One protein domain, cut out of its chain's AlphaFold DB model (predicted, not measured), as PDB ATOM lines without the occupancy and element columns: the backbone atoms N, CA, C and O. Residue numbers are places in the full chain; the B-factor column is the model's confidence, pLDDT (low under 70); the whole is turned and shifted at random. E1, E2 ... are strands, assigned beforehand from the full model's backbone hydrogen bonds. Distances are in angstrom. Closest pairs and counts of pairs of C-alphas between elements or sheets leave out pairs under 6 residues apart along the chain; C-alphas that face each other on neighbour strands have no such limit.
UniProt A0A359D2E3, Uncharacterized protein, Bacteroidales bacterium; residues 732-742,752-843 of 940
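Overview. This is residues 732 to 742 and 752 to 843 of the 940 residues of an uncharacterized protein of Bacteroidales bacterium (UniProt A0A359D2E3). With little regular structure, this is an elongated row of parts: the hairpin E1 and E2, the pair E3 and E4, then, past a long link, one five-strand sheet. That sheet, E5 E6 E7 E8 E9, is a meander, each strand the antiparallel neighbour of the one before. The printed part has 103 residues, 39 in nine named strands, E1 to E9 along the chain, with no named helix: all strand, loose, radius of gyration of the C-alphas 18.5 A, spans 60 by 34 by 25 A.

Along the chain. E1 is residues 732 to 735, from C-alpha 732 at (12.808, 46.580, -21.065); E2 739 to 742; E3 754 to 757; E4 766 to 768; E5 783 to 787; E6 798 to 802; E7 809 to 814, 14.8 A; E8 821 to 824; E9 829 to 832, to C-alpha 832 at (-23.287, 14.138, -18.689).

Arrangement. E3 and E4 are parallel, 18 degrees; N 757 and O 767, 2.9 A, are within hydrogen-bond range. E5 and E6 are antiparallel, with N 785 and O 800 at 2.9 A.

Size, cuts and confidence. Residues 743 to 751 are cut out, a 14.8 A C-alpha gap. Residues 816 to 820 and 822 to 828 have pLDDT under 70.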
ATOM      1  N   ILE A 732      13.814  46.629 -20.002       91.06
ATOM      2  CA  ILE A 732      12.808  46.580 -21.065       91.06
ATOM      3  C   ILE A 732      13.505  46.956 -22.364       91.06
ATOM      4  O   ILE A 732      14.110  48.024 -22.431       91.06
ATOM      5  N   ARG A 733      13.423  46.105 -23.385       90.12
ATOM      6  CA  ARG A 733      14.095  46.288 -24.674       90.12
ATOM      7  C   ARG A 733      13.111  46.160 -25.828       90.12
ATOM      8  O   ARG A 733      12.410  45.156 -25.914       90.12
ATOM      9  N   GLY A 734      13.118  47.131 -26.733       89.81
ATOM     10  CA  GLY A 734      12.529  47.002 -28.063       89.81
ATOM     11  C   GLY A 734      13.585  46.536 -29.059       89.81
ATOM     12  O   GLY A 734      14.649  47.144 -29.140       89.81
ATOM     13  N   GLU A 735      13.307  45.462 -29.791       86.50
ATOM     14  CA  GLU A 735      14.171  44.897 -30.833       86.50
ATOM     15  C   GLU A 735      13.454  44.939 -32.186       86.50
ATOM     16  O   GLU A 735      12.280  44.567 -32.268       86.50
ATOM     17  N   HIS A 736      14.179  45.295 -33.252       83.44
ATOM     18  CA  HIS A 736      13.635  45.434 -34.610       83.44
ATOM     19  C   HIS A 736      12.765  44.243 -35.055       83.44
ATOM     20  O   HIS A 736      11.639  44.411 -35.516       83.44
ATOM     21  N   THR A 737      13.275  43.017 -34.903       79.75
ATOM     22  CA  THR A 737      12.606  41.802 -35.401       79.75
ATOM     23  C   THR A 737      11.767  41.079 -34.351       79.75
ATOM     24  O   THR A 737      10.910  40.275 -34.707       79.75
ATOM     25  N   ASN A 738      12.024  41.322 -33.063       74.50
ATOM     26  CA  ASN A 738      11.516  40.476 -31.976       74.50
ATOM     27  C   ASN A 738      10.509  41.189 -31.059       74.50
ATOM     28  O   ASN A 738      10.011  40.566 -30.119       74.50
ATOM     29  N   GLY A 739      10.188  42.456 -31.339       82.56
ATOM     30  CA  GLY A 739       9.212  43.234 -30.581       82.56
ATOM     31  C   GLY A 739       9.753  43.713 -29.234       82.56
ATOM     32  O   GLY A 739      10.918  44.088 -29.123       82.56
ATOM     33  N   MET A 740       8.896  43.721 -28.212       86.81
ATOM     34  CA  MET A 740       9.221  44.229 -26.875       86.81
ATOM     35  C   MET A 740       9.515  43.081 -25.914       86.81
ATOM     36  O   MET A 740       8.740  42.137 -25.803       86.81
ATOM     37  N   LYS A 741      10.605  43.178 -25.159       84.12
ATOM     38  CA  LYS A 741      11.033  42.168 -24.189       84.12
ATOM     39  C   LYS A 741      11.267  42.785 -22.823       84.12
ATOM     40  O   LYS A 741      11.828  43.871 -22.713       84.12
ATOM     41  N   PHE A 742      10.876  42.054 -21.793       87.56
ATOM     42  CA  PHE A 742      11.105  42.352 -20.392       87.56
ATOM     43  C   PHE A 742      12.090  41.299 -19.900       87.56
ATOM     44  O   PHE A 742      11.744  40.141 -19.654       87.56
ATOM     45  N   GLY A 752       5.626  39.281 -32.220       78.75
ATOM     46  CA  GLY A 752       4.645  39.009 -33.280       78.75
ATOM     47  C   GLY A 752       3.179  39.053 -32.823       78.75
ATOM     48  O   GLY A 752       2.356  38.337 -33.381       78.75
ATOM     49  N   GLY A 753       2.859  39.839 -31.787       81.00
ATOM     50  CA  GLY A 753       1.518  39.912 -31.186       81.00
ATOM     51  C   GLY A 753       1.225  38.853 -30.112       81.00
ATOM     52  O   GLY A 753       0.159  38.892 -29.505       81.00
ATOM     53  N   ASN A 754       2.164  37.944 -29.841       86.44
ATOM     54  CA  ASN A 754       2.034  36.894 -28.832       86.44
ATOM     55  C   ASN A 754       2.763  37.258 -27.528       86.44
ATOM     56  O   ASN A 754       3.794  37.933 -27.559       86.44
ATOM     57  N   VAL A 755       2.277  36.735 -26.400       90.06
ATOM     58  CA  VAL A 755       2.875  36.860 -25.063       90.06
ATOM     59  C   VAL A 755       3.555  35.546 -24.668       90.06
ATOM     60  O   VAL A 755       2.910  34.502 -24.553       90.06
ATOM     61  N   GLY A 756       4.867  35.595 -24.449       87.88
ATOM     62  CA  GLY A 756       5.675  34.494 -23.928       87.88
ATOM     63  C   GLY A 756       6.033  34.703 -22.457       87.88
ATOM     64  O   GLY A 756       6.508  35.775 -22.087       87.88
ATOM     65  N   ILE A 757       5.839  33.674 -21.631       87.94
ATOM     66  CA  ILE A 757       6.312  33.611 -20.239       87.94
ATOM     67  C   ILE A 757       7.290  32.435 -20.146       87.94
ATOM     68  O   ILE A 757       6.896  31.297 -20.405       87.94
ATOM     69  N   GLY A 758       8.564  32.695 -19.843       84.94
ATOM     70  CA  GLY A 758       9.631  31.681 -19.864       84.94
ATOM     71  C   GLY A 758      10.096  31.275 -21.273       84.94
ATOM     72  O   GLY A 758      10.813  30.289 -21.452       84.94
ATOM     73  N   THR A 759       9.683  32.010 -22.312       84.38
ATOM     74  CA  THR A 759      10.116  31.793 -23.700       84.38
ATOM     75  C   THR A 759      10.127  33.089 -24.501       84.38
ATOM     76  O   THR A 759       9.232  33.921 -24.378       84.38
ATOM     77  N   ILE A 760      11.121  33.216 -25.378       81.50
ATOM     78  CA  ILE A 760      11.294  34.347 -26.302       81.50
ATOM     79  C   ILE A 760      10.748  34.074 -27.713       81.50
ATOM     80  O   ILE A 760      10.784  34.957 -28.561       81.50
ATOM     81  N   ASP A 761      10.256  32.860 -27.975       86.31
ATOM     82  CA  ASP A 761       9.664  32.451 -29.258       86.31
ATOM     83  C   ASP A 761       8.269  31.839 -29.014       86.31
ATOM     84  O   ASP A 761       8.083  30.613 -29.051       86.31
ATOM     85  N   PRO A 762       7.278  32.667 -28.628       90.19
ATOM     86  CA  PRO A 762       5.923  32.199 -28.364       90.19
ATOM     87  C   PRO A 762       5.249  31.676 -29.646       90.19
ATOM     88  O   PRO A 762       5.132  32.391 -30.640       90.19
ATOM     89  N   LYS A 763       4.762  30.423 -29.620       90.69
ATOM     90  CA  LYS A 763       4.089  29.756 -30.758       90.69
ATOM     91  C   LYS A 763       2.563  29.912 -30.754       90.69
ATOM     92  O   LYS A 763       1.889  29.406 -31.645       90.69
ATOM     93  N   SER A 764       2.030  30.605 -29.757       90.81
ATOM     94  CA  SER A 764       0.609  30.880 -29.535       90.81
ATOM     95  C   SER A 764       0.458  32.250 -28.875       90.81
ATOM     96  O   SER A 764       1.408  32.735 -28.265       90.81
ATOM     97  N   ALA A 765      -0.740  32.845 -28.951       89.88
ATOM     98  CA  ALA A 765      -1.037  34.166 -28.380       89.88
ATOM     99  C   ALA A 765      -0.641  34.306 -26.897       89.88
ATOM    100  O   ALA A 765      -0.163  35.359 -26.492       89.88
ATOM    101  N   LEU A 766      -0.774  33.231 -26.114       90.94
ATOM    102  CA  LEU A 766      -0.148  33.066 -24.803       90.94
ATOM    103  C   LEU A 766       0.635  31.744 -24.808       90.94
ATOM    104  O   LEU A 766       0.055  30.697 -25.101       90.94
ATOM    105  N   HIS A 767       1.936  31.779 -24.513       89.31
ATOM    106  CA  HIS A 767       2.803  30.598 -24.410       89.31
ATOM    107  C   HIS A 767       3.579  30.643 -23.089       89.31
ATOM    108  O   HIS A 767       4.462  31.479 -22.912       89.31
ATOM    109  N   ILE A 768       3.262  29.729 -22.169       90.50
ATOM    110  CA  ILE A 768       3.985  29.553 -20.903       90.50
ATOM    111  C   ILE A 768       4.935  28.364 -21.067       90.50
ATOM    112  O   ILE A 768       4.482  27.249 -21.315       90.50
ATOM    113  N   LYS A 769       6.246  28.595 -20.948       88.25
ATOM    114  CA  LYS A 769       7.290  27.568 -21.047       88.25
ATOM    115  C   LYS A 769       8.088  27.524 -19.742       88.25
ATOM    116  O   LYS A 769       8.996  28.319 -19.540       88.25
ATOM    117  N   SER A 770       7.745  26.591 -18.863       84.88
ATOM    118  CA  SER A 770       8.436  26.339 -17.591       84.88
ATOM    119  C   SER A 770       8.182  24.893 -17.153       84.88
ATOM    120  O   SER A 770       7.156  24.325 -17.537       84.88
ATOM    121  N   ASP A 771       9.086  24.313 -16.359       76.62
ATOM    122  CA  ASP A 771       8.946  22.951 -15.814       76.62
ATOM    123  C   ASP A 771       7.719  22.829 -14.885       76.62
ATOM    124  O   ASP A 771       7.056  21.795 -14.885       76.62
ATOM    125  N   ASP A 772       7.347  23.926 -14.209       76.06
ATOM    126  CA  ASP A 772       6.093  24.100 -13.456       76.06
ATOM    127  C   ASP A 772       5.182  25.150 -14.129       76.06
ATOM    128  O   ASP A 772       4.569  25.979 -13.454       76.06
ATOM    129  N   GLY A 773       5.133  25.180 -15.470       71.88
ATOM    130  CA  GLY A 773       4.375  26.146 -16.284       71.88
ATOM    131  C   GLY A 773       2.871  26.158 -15.999       71.88
ATOM    132  O   GLY A 773       2.072  25.622 -16.761       71.88
ATOM    133  N   THR A 774       2.492  26.791 -14.894       82.69
ATOM    134  CA  THR A 774       1.140  26.790 -14.347       82.69
ATOM    135  C   THR A 774       0.446  28.094 -14.711       82.69
ATOM    136  O   THR A 774       0.964  29.179 -14.453       82.69
ATOM    137  N   LEU A 775      -0.754  27.995 -15.284       88.75
ATOM    138  CA  LEU A 775      -1.684  29.118 -15.367       88.75
ATOM    139  C   LEU A 775      -2.552  29.118 -14.102       88.75
ATOM    140  O   LEU A 775      -3.588  28.456 -14.061       88.75
ATOM    141  N   SER A 776      -2.118  29.835 -13.067       88.94
ATOM    142  CA  SER A 776      -2.919  30.031 -11.856       88.94
ATOM    143  C   SER A 776      -3.956  31.123 -12.089       88.94
ATOM    144  O   SER A 776      -3.617  32.257 -12.423       88.94
ATOM    145  N   LEU A 777      -5.227  30.779 -11.903       89.00
ATOM    146  CA  LEU A 777      -6.337  31.724 -11.890       89.00
ATOM    147  C   LEU A 777      -6.828  31.806 -10.441       89.00
ATOM    148  O   LEU A 777      -7.111  30.774  -9.841       89.00
ATOM    149  N   GLU A 778      -6.911  33.009  -9.876       90.06
ATOM    150  CA  GLU A 778      -7.402  33.238  -8.512       90.06
ATOM    151  C   GLU A 778      -8.531  34.266  -8.538       90.06
ATOM    152  O   GLU A 778      -8.435  35.312  -9.183       90.06
ATOM    153  N   GLY A 779      -9.612  33.978  -7.822       83.69
ATOM    154  CA  GLY A 779     -10.747  34.874  -7.705       83.69
ATOM    155  C   GLY A 779     -11.541  34.589  -6.442       83.69
ATOM    156  O   GLY A 779     -11.614  33.462  -5.967       83.69
ATOM    157  N   ILE A 780     -12.148  35.635  -5.888       84.38
ATOM    158  CA  ILE A 780     -12.956  35.537  -4.664       84.38
ATOM    159  C   ILE A 780     -14.351  34.947  -4.907       84.38
ATOM    160  O   ILE A 780     -14.972  34.441  -3.978       84.38
ATOM    161  N   THR A 781     -14.863  35.036  -6.137       88.38
ATOM    162  CA  THR A 781     -16.208  34.561  -6.493       88.38
ATOM    163  C   THR A 781     -16.232  33.655  -7.709       88.38
ATOM    164  O   THR A 781     -17.103  32.816  -7.784       88.38
ATOM    165  N   HIS A 782     -15.346  33.812  -8.686       88.62
ATOM    166  CA  HIS A 782     -15.334  32.975  -9.886       88.62
ATOM    167  C   HIS A 782     -13.894  32.780 -10.332       88.62
ATOM    168  O   HIS A 782     -13.065  33.681 -10.186       88.62
ATOM    169  N   THR A 783     -13.585  31.618 -10.891       92.12
ATOM    170  CA  THR A 783     -12.251  31.309 -11.406       92.12
ATOM    171  C   THR A 783     -12.392  30.338 -12.567       92.12
ATOM    172  O   THR A 783     -12.508  29.134 -12.359       92.12
ATOM    173  N   TYR A 784     -12.435  30.851 -13.797       90.94
ATOM    174  CA  TYR A 784     -12.626  30.035 -14.996       90.94
ATOM    175  C   TYR A 784     -11.950  30.639 -16.235       90.94
ATOM    176  O   TYR A 784     -11.625  31.825 -16.272       90.94
ATOM    177  N   ILE A 785     -11.811  29.827 -17.281       92.88
ATOM    178  CA  ILE A 785     -11.510  30.255 -18.654       92.88
ATOM    179  C   ILE A 785     -12.825  30.271 -19.435       92.88
ATOM    180  O   ILE A 785     -13.579  29.302 -19.372       92.88
ATOM    181  N   GLN A 786     -13.103  31.347 -20.171       91.38
ATOM    182  CA  GLN A 786     -14.310  31.494 -20.992       91.38
ATOM    183  C   GLN A 786     -13.986  31.384 -22.480       91.38
ATOM    184  O   GLN A 786     -12.907  31.774 -22.922       91.38
ATOM    185  N   TYR A 787     -14.960  30.923 -23.260       87.62
ATOM    186  CA  TYR A 787     -14.836  30.763 -24.704       87.62
ATOM    187  C   TYR A 787     -15.966  31.506 -25.428       87.62
ATOM    188  O   TYR A 787     -17.152  31.235 -25.209       87.62
ATOM    189  N   TYR A 788     -15.571  32.425 -26.313       87.81
ATOM    190  CA  TYR A 788     -16.437  33.277 -27.137       87.81
ATOM    191  C   TYR A 788     -16.039  33.152 -28.618       87.81
ATOM    192  O   TYR A 788     -15.414  34.063 -29.161       87.81
ATOM    193  N   PRO A 789     -16.333  32.024 -29.288       82.88
ATOM    194  CA  PRO A 789     -15.921  31.803 -30.678       82.88
ATOM    195  C   PRO A 789     -16.457  32.863 -31.659       82.88
ATOM    196  O   PRO A 789     -15.810  33.117 -32.669       82.88
ATOM    197  N   ASP A 790     -17.574  33.520 -31.328       87.12
ATOM    198  CA  ASP A 790     -18.223  34.547 -32.155       87.12
ATOM    199  C   ASP A 790     -18.036  35.979 -31.597       87.12
ATOM    200  O   ASP A 790     -18.743  36.905 -31.991       87.12
ATOM    201  N   GLY A 791     -17.101  36.168 -30.655       85.50
ATOM    202  CA  GLY A 791     -16.856  37.442 -29.969       85.50
ATOM    203  C   GLY A 791     -17.648  37.623 -28.667       85.50
ATOM    204  O   GLY A 791     -18.655  36.956 -28.426       85.50
ATOM    205  N   VAL A 792     -17.171  38.521 -27.794       88.06
ATOM    206  CA  VAL A 792     -17.736  38.728 -26.442       88.06
ATOM    207  C   VAL A 792     -19.199  39.180 -26.499       88.06
ATOM    208  O   VAL A 792     -20.028  38.684 -25.733       88.06
ATOM    209  N   ASP A 793     -19.532  40.034 -27.469       91.69
ATOM    210  CA  ASP A 793     -20.882  40.569 -27.682       91.69
ATOM    211  C   ASP A 793     -21.900  39.497 -28.118       91.69
ATOM    212  O   ASP A 793     -23.097  39.639 -27.873       91.69
ATOM    213  N   ALA A 794     -21.443  38.388 -28.715       86.81
ATOM    214  CA  ALA A 794     -22.289  37.263 -29.131       86.81
ATOM    215  C   ALA A 794     -22.625  36.286 -27.983       86.81
ATOM    216  O   ALA A 794     -23.306  35.267 -28.191       86.81
ATOM    217  N   GLY A 795     -22.157  36.597 -26.771       84.81
ATOM    218  CA  GLY A 795     -22.363  35.815 -25.562       84.81
ATOM    219  C   GLY A 795     -21.406  34.630 -25.433       84.81
ATOM    220  O   GLY A 795     -20.918  34.062 -26.415       84.81
ATOM    221  N   ARG A 796     -21.147  34.241 -24.184       86.88
ATOM    222  CA  ARG A 796     -20.268  33.120 -23.843       86.88
ATOM    223  C   ARG A 796     -20.886  31.818 -24.347       86.88
ATOM    224  O   ARG A 796     -22.096  31.630 -24.264       86.88
ATOM    225  N   LYS A 797     -20.065  30.934 -24.915       82.19
ATOM    226  CA  LYS A 797     -20.524  29.626 -25.420       82.19
ATOM    227  C   LYS A 797     -20.070  28.475 -24.540       82.19
ATOM    228  O   LYS A 797     -20.767  27.473 -24.445       82.19
ATOM    229  N   ALA A 798     -18.928  28.614 -23.876       84.56
ATOM    230  CA  ALA A 798     -18.434  27.620 -22.934       84.56
ATOM    231  C   ALA A 798     -17.535  28.263 -21.877       84.56
ATOM    232  O   ALA A 798     -17.020  29.370 -22.070       84.56
ATOM    233  N   TRP A 799     -17.308  27.546 -20.783       88.50
ATOM    234  CA  TRP A 799     -16.275  27.872 -19.808       88.50
ATOM    235  C   TRP A 799     -15.777  26.628 -19.076       88.50
ATOM    236  O   TRP A 799     -16.436  25.590 -19.058       88.50
ATOM    237  N   THR A 800     -14.596  26.740 -18.477       89.38
ATOM    238  CA  THR A 800     -14.023  25.697 -17.624       89.38
ATOM    239  C   THR A 800     -13.459  26.299 -16.339       89.38
ATOM    240  O   THR A 800     -12.679  27.247 -16.412       89.38
ATOM    241  N   GLY A 801     -13.889  25.813 -15.169       89.81
ATOM    242  CA  GLY A 801     -13.439  26.308 -13.859       89.81
ATOM    243  C   GLY A 801     -14.502  26.249 -12.755       89.81
ATOM    244  O   GLY A 801     -15.270  25.291 -12.692       89.81
ATOM    245  N   PHE A 802     -14.551  27.281 -11.905       87.44
ATOM    246  CA  PHE A 802     -15.487  27.459 -10.786       87.44
ATOM    247  C   PHE A 802     -16.390  28.675 -11.019       87.44
ATOM    248  O   PHE A 802     -15.904  29.797 -11.203       87.44
ATOM    249  N   GLY A 803     -17.704  28.444 -11.047       85.00
ATOM    250  CA  GLY A 803     -18.715  29.403 -11.484       85.00
ATOM    251  C   GLY A 803     -19.379  30.211 -10.371       85.00
ATOM    252  O   GLY A 803     -20.290  30.968 -10.681       85.00
ATOM    253  N   SER A 804     -18.973  30.066  -9.108       85.62
ATOM    254  CA  SER A 804     -19.370  30.927  -7.981       85.62
ATOM    255  C   SER A 804     -18.470  30.669  -6.756       85.62
ATOM    256  O   SER A 804     -17.692  29.714  -6.755       85.62
ATOM    257  N   SER A 805     -18.576  31.492  -5.701       85.31
ATOM    258  CA  SER A 805     -17.819  31.302  -4.448       85.31
ATOM    259  C   SER A 805     -18.204  30.015  -3.718       85.31
ATOM    260  O   SER A 805     -17.431  29.512  -2.909       85.31
ATOM    261  N   ASP A 806     -19.396  29.496  -4.011       83.38
ATOM    262  CA  ASP A 806     -19.984  28.333  -3.353       83.38
ATOM    263  C   ASP A 806     -19.860  27.065  -4.223       83.38
ATOM    264  O   ASP A 806     -20.255  25.968  -3.810       83.38
ATOM    265  N   ASP A 807     -19.316  27.200  -5.438       78.31
ATOM    266  CA  ASP A 807     -19.178  26.108  -6.393       78.31
ATOM    267  C   ASP A 807     -18.040  25.173  -5.973       78.31
ATOM    268  O   ASP A 807     -16.858  25.438  -6.174       78.31
ATOM    269  N   ASN A 808     -18.406  24.016  -5.425       78.81
ATOM    270  CA  ASN A 808     -17.454  22.967  -5.051       78.81
ATOM    271  C   ASN A 808     -17.113  22.021  -6.213       78.81
ATOM    272  O   ASN A 808     -16.561  20.952  -5.974       78.81
ATOM    273  N   ASN A 809     -17.487  22.337  -7.457       77.38
ATOM    274  CA  ASN A 809     -17.298  21.450  -8.606       77.38
ATOM    275  C   ASN A 809     -16.484  22.143  -9.700       77.38
ATOM    276  O   ASN A 809     -16.839  23.231 -10.149       77.38
ATOM    277  N   PHE A 810     -15.440  21.464 -10.180       81.88
ATOM    278  CA  PHE A 810     -14.758  21.876 -11.399       81.88
ATOM    279  C   PHE A 810     -15.657  21.546 -12.596       81.88
ATOM    280  O   PHE A 810     -15.957  20.381 -12.877       81.88
ATOM    281  N   THR A 811     -16.119  22.581 -13.286       80.12
ATOM    282  CA  THR A 811     -17.146  22.459 -14.319       80.12
ATOM    283  C   THR A 811     -16.538  22.657 -15.698       80.12
ATOM    284  O   THR A 811     -15.817  23.626 -15.905       80.12
ATOM    285  N   ILE A 812     -16.865  21.773 -16.649       84.19
ATOM    286  CA  ILE A 812     -16.672  22.002 -18.087       84.19
ATOM    287  C   ILE A 812     -18.060  22.282 -18.669       84.19
ATOM    288  O   ILE A 812     -18.821  21.374 -19.016       84.19
ATOM    289  N   ALA A 813     -18.421  23.560 -18.711       78.44
ATOM    290  CA  ALA A 813     -19.743  23.998 -19.120       78.44
ATOM    291  C   ALA A 813     -19.767  24.346 -20.604       78.44
ATOM    292  O   ALA A 813     -18.937  25.108 -21.102       78.44
ATOM    293  N   ASN A 814     -20.788  23.843 -21.279       74.56
ATOM    294  CA  ASN A 814     -21.232  24.349 -22.559       74.56
ATOM    295  C   ASN A 814     -22.558  25.074 -22.308       74.56
ATOM    296  O   ASN A 814     -23.533  24.471 -21.872       74.56
ATOM    297  N   GLU A 815     -22.599  26.379 -22.558       74.25
ATOM    298  CA  GLU A 815     -23.789  27.203 -22.302       74.25
ATOM    299  C   GLU A 815     -24.856  27.052 -23.397       74.25
ATOM    300  O   GLU A 815     -25.893  27.712 -23.382       74.25
ATOM    301  N   ILE A 816     -24.638  26.113 -24.319       66.75
ATOM    302  CA  ILE A 816     -25.677  25.525 -25.152       66.75
ATOM    303  C   ILE A 816     -26.484  24.534 -24.295       66.75
ATOM    304  O   ILE A 816     -25.939  23.603 -23.702       66.75
ATOM    305  N   SER A 817     -27.806  24.725 -24.242       61.97
ATOM    306  CA  SER A 817     -28.732  23.909 -23.441       61.97
ATOM    307  C   SER A 817     -28.501  22.395 -23.606       61.97
ATOM    308  O   SER A 817     -28.534  21.876 -24.722       61.97
ATOM    309  N   GLY A 818     -28.282  21.687 -22.487       58.84
ATOM    310  CA  GLY A 818     -28.177  20.220 -22.424       58.84
ATOM    311  C   GLY A 818     -26.788  19.608 -22.666       58.84
ATOM    312  O   GLY A 818     -26.673  18.385 -22.650       58.84
ATOM    313  N   ALA A 819     -25.732  20.406 -22.867       61.75
ATOM    314  CA  ALA A 819     -24.421  19.916 -23.325       61.75
ATOM    315  C   ALA A 819     -23.294  19.897 -22.262       61.75
ATOM    316  O   ALA A 819     -22.119  19.798 -22.616       61.75
ATOM    317  N   ASN A 820     -23.618  19.992 -20.968       68.81
ATOM    318  CA  ASN A 820     -22.616  20.081 -19.893       68.81
ATOM    319  C   ASN A 820     -21.975  18.728 -19.536       68.81
ATOM    320  O   ASN A 820     -22.673  17.713 -19.431       68.81
ATOM    321  N   ILE A 821     -20.663  18.749 -19.260       74.44
ATOM    322  CA  ILE A 821     -19.924  17.665 -18.597       74.44
ATOM    323  C   ILE A 821     -19.436  18.184 -17.241       74.44
ATOM    324  O   ILE A 821     -18.673  19.147 -17.162       74.44
ATOM    325  N   ILE A 822     -19.862  17.539 -16.160       68.31
ATOM    326  CA  ILE A 822     -19.569  17.976 -14.790       68.31
ATOM    327  C   ILE A 822     -18.690  16.936 -14.097       68.31
ATOM    328  O   ILE A 822     -19.021  15.748 -14.087       68.31
ATOM    329  N   LEU A 823     -17.586  17.390 -13.493       65.44
ATOM    330  CA  LEU A 823     -16.695  16.584 -12.657       65.44
ATOM    331  C   LEU A 823     -16.897  16.990 -11.189       65.44
ATOM    332  O   LEU A 823     -16.459  18.056 -10.762       65.44
ATOM    333  N   SER A 824     -17.584  16.154 -10.404       62.59
ATOM    334  CA  SER A 824     -17.868  16.483  -9.000       62.59
ATOM    335  C   SER A 824     -16.713  16.101  -8.068       62.59
ATOM    336  O   SER A 824     -16.320  14.929  -7.995       62.59
ATOM    337  N   LEU A 825     -16.188  17.084  -7.322       47.12
ATOM    338  CA  LEU A 825     -14.984  16.938  -6.487       47.12
ATOM    339  C   LEU A 825     -15.205  16.068  -5.235       47.12
ATOM    340  O   LEU A 825     -14.277  15.395  -4.797       47.12
ATOM    341  N   ASN A 826     -16.432  15.978  -4.711       53.38
ATOM    342  CA  ASN A 826     -16.728  15.230  -3.475       53.38
ATOM    343  C   ASN A 826     -17.062  13.739  -3.684       53.38
ATOM    344  O   ASN A 826     -17.556  13.073  -2.776       53.38
ATOM    345  N   GLY A 827     -16.774  13.184  -4.865       61.12
ATOM    346  CA  GLY A 827     -17.002  11.761  -5.133       61.12
ATOM    347  C   GLY A 827     -16.292  11.179  -6.354       61.12
ATOM    348  O   GLY A 827     -16.302   9.957  -6.511       61.12
ATOM    349  N   GLY A 828     -15.669  11.997  -7.213       67.94
ATOM    350  CA  GLY A 828     -15.059  11.522  -8.461       67.94
ATOM    351  C   GLY A 828     -16.096  10.998  -9.461       67.94
ATOM    352  O   GLY A 828     -15.826  10.040 -10.181       67.94
ATOM    353  N   ASN A 829     -17.300  11.577  -9.444       81.25
ATOM    354  CA  ASN A 829     -18.410  11.191 -10.313       81.25
ATOM    355  C   ASN A 829     -18.474  12.127 -11.529       81.25
ATOM    356  O   ASN A 829     -18.231  13.330 -11.400       81.25
ATOM    357  N   VAL A 830     -18.840  11.579 -12.688       84.88
ATOM    358  CA  VAL A 830     -19.027  12.310 -13.949       84.88
ATOM    359  C   VAL A 830     -20.519  12.397 -14.271       84.88
ATOM    360  O   VAL A 830     -21.189  11.369 -14.378       84.88
ATOM    361  N   GLY A 831     -21.037  13.613 -14.437       81.25
ATOM    362  CA  GLY A 831     -22.384  13.874 -14.951       81.25
ATOM    363  C   GLY A 831     -22.332  14.338 -16.406       81.25
ATOM    364  O   GLY A 831     -21.591  15.268 -16.719       81.25
ATOM    365  N   ILE A 832     -23.106  13.708 -17.293       84.06
ATOM    366  CA  ILE A 832     -23.287  14.138 -18.689       84.06
ATOM    367  C   ILE A 832     -24.764  14.471 -18.888       84.06
ATOM    368  O   ILE A 832     -25.620  13.594 -18.757       84.06
ATOM    369  N   GLY A 833     -25.067  15.741 -19.167       77.25
ATOM    370  CA  GLY A 833     -26.452  16.220 -19.284       77.25
ATOM    371  C   GLY A 833     -27.202  16.363 -17.949       77.25
ATOM    372  O   GLY A 833     -28.378  16.707 -17.957       77.25
ATOM    373  N   THR A 834     -26.542  16.143 -16.804       74.69
ATOM    374  CA  THR A 834     -27.114  16.308 -15.455       74.69
ATOM    375  C   THR A 834     -26.106  16.906 -14.479       74.69
ATOM    376  O   THR A 834     -24.913  16.608 -14.551       74.69
ATOM    377  N   SER A 835     -26.589  17.745 -13.557       72.75
ATOM    378  CA  SER A 835     -25.796  18.372 -12.490       72.75
ATOM    379  C   SER A 835     -25.779  17.585 -11.180       72.75
ATOM    380  O   SER A 835     -25.006  17.917 -10.284       72.75
ATOM    381  N   ASN A 836     -26.581  16.524 -11.068       76.75
ATOM    382  CA  ASN A 836     -26.620  15.668  -9.890       76.75
ATOM    383  C   ASN A 836     -26.426  14.199 -10.292       76.75
ATOM    384  O   ASN A 836     -27.407  13.498 -10.543       76.75
ATOM    385  N   PRO A 837     -25.179  13.696 -10.328       78.56
ATOM    386  CA  PRO A 837     -24.912  12.302 -10.676       78.56
ATOM    387  C   PRO A 837     -25.375  11.293  -9.606       78.56
ATOM    388  O   PRO A 837     -25.270  10.084  -9.817       78.56
ATOM    389  N   GLY A 838     -25.884  11.752  -8.455       80.12
ATOM    390  CA  GLY A 838     -26.322  10.887  -7.363       80.12
ATOM    391  C   GLY A 838     -25.205   9.963  -6.870       80.12
ATOM    392  O   GLY A 838     -24.051  10.369  -6.727       80.12
ATOM    393  N   SER A 839     -25.542   8.696  -6.620       83.31
ATOM    394  CA  SER A 839     -24.586   7.659  -6.202       83.31
ATOM    395  C   SER A 839     -23.804   7.020  -7.359       83.31
ATOM    396  O   SER A 839     -22.988   6.131  -7.115       83.31
ATOM    397  N   TYR A 840     -24.040   7.423  -8.612       83.56
ATOM    398  CA  TYR A 840     -23.416   6.807  -9.782       83.56
ATOM    399  C   TYR A 840     -22.062   7.447 -10.101       83.56
ATOM    400  O   TYR A 840     -21.921   8.669 -10.105       83.56
ATOM    401  N   LYS A 841     -21.057   6.624 -10.436       84.56
ATOM    402  CA  LYS A 841     -19.748   7.117 -10.909       84.56
ATOM    403  C   LYS A 841     -19.832   7.810 -12.271       84.56
ATOM    404  O   LYS A 841     -19.085   8.747 -12.520       84.56
ATOM    405  N   LEU A 842     -20.740   7.357 -13.132       87.00
ATOM    406  CA  LEU A 842     -21.083   7.989 -14.402       87.00
ATOM    407  C   LEU A 842     -22.609   8.036 -14.502       87.00
ATOM    408  O   LEU A 842     -23.243   6.985 -14.584       87.00
ATOM    409  N   ALA A 843     -23.181   9.235 -14.487       86.12
ATOM    410  CA  ALA A 843     -24.601   9.466 -14.722       86.12
ATOM    411  C   ALA A 843     -24.771  10.183 -16.062       86.12
ATOM    412  O   ALA A 843     -24.175  11.237 -16.288       86.12
TER     413      ALA A 843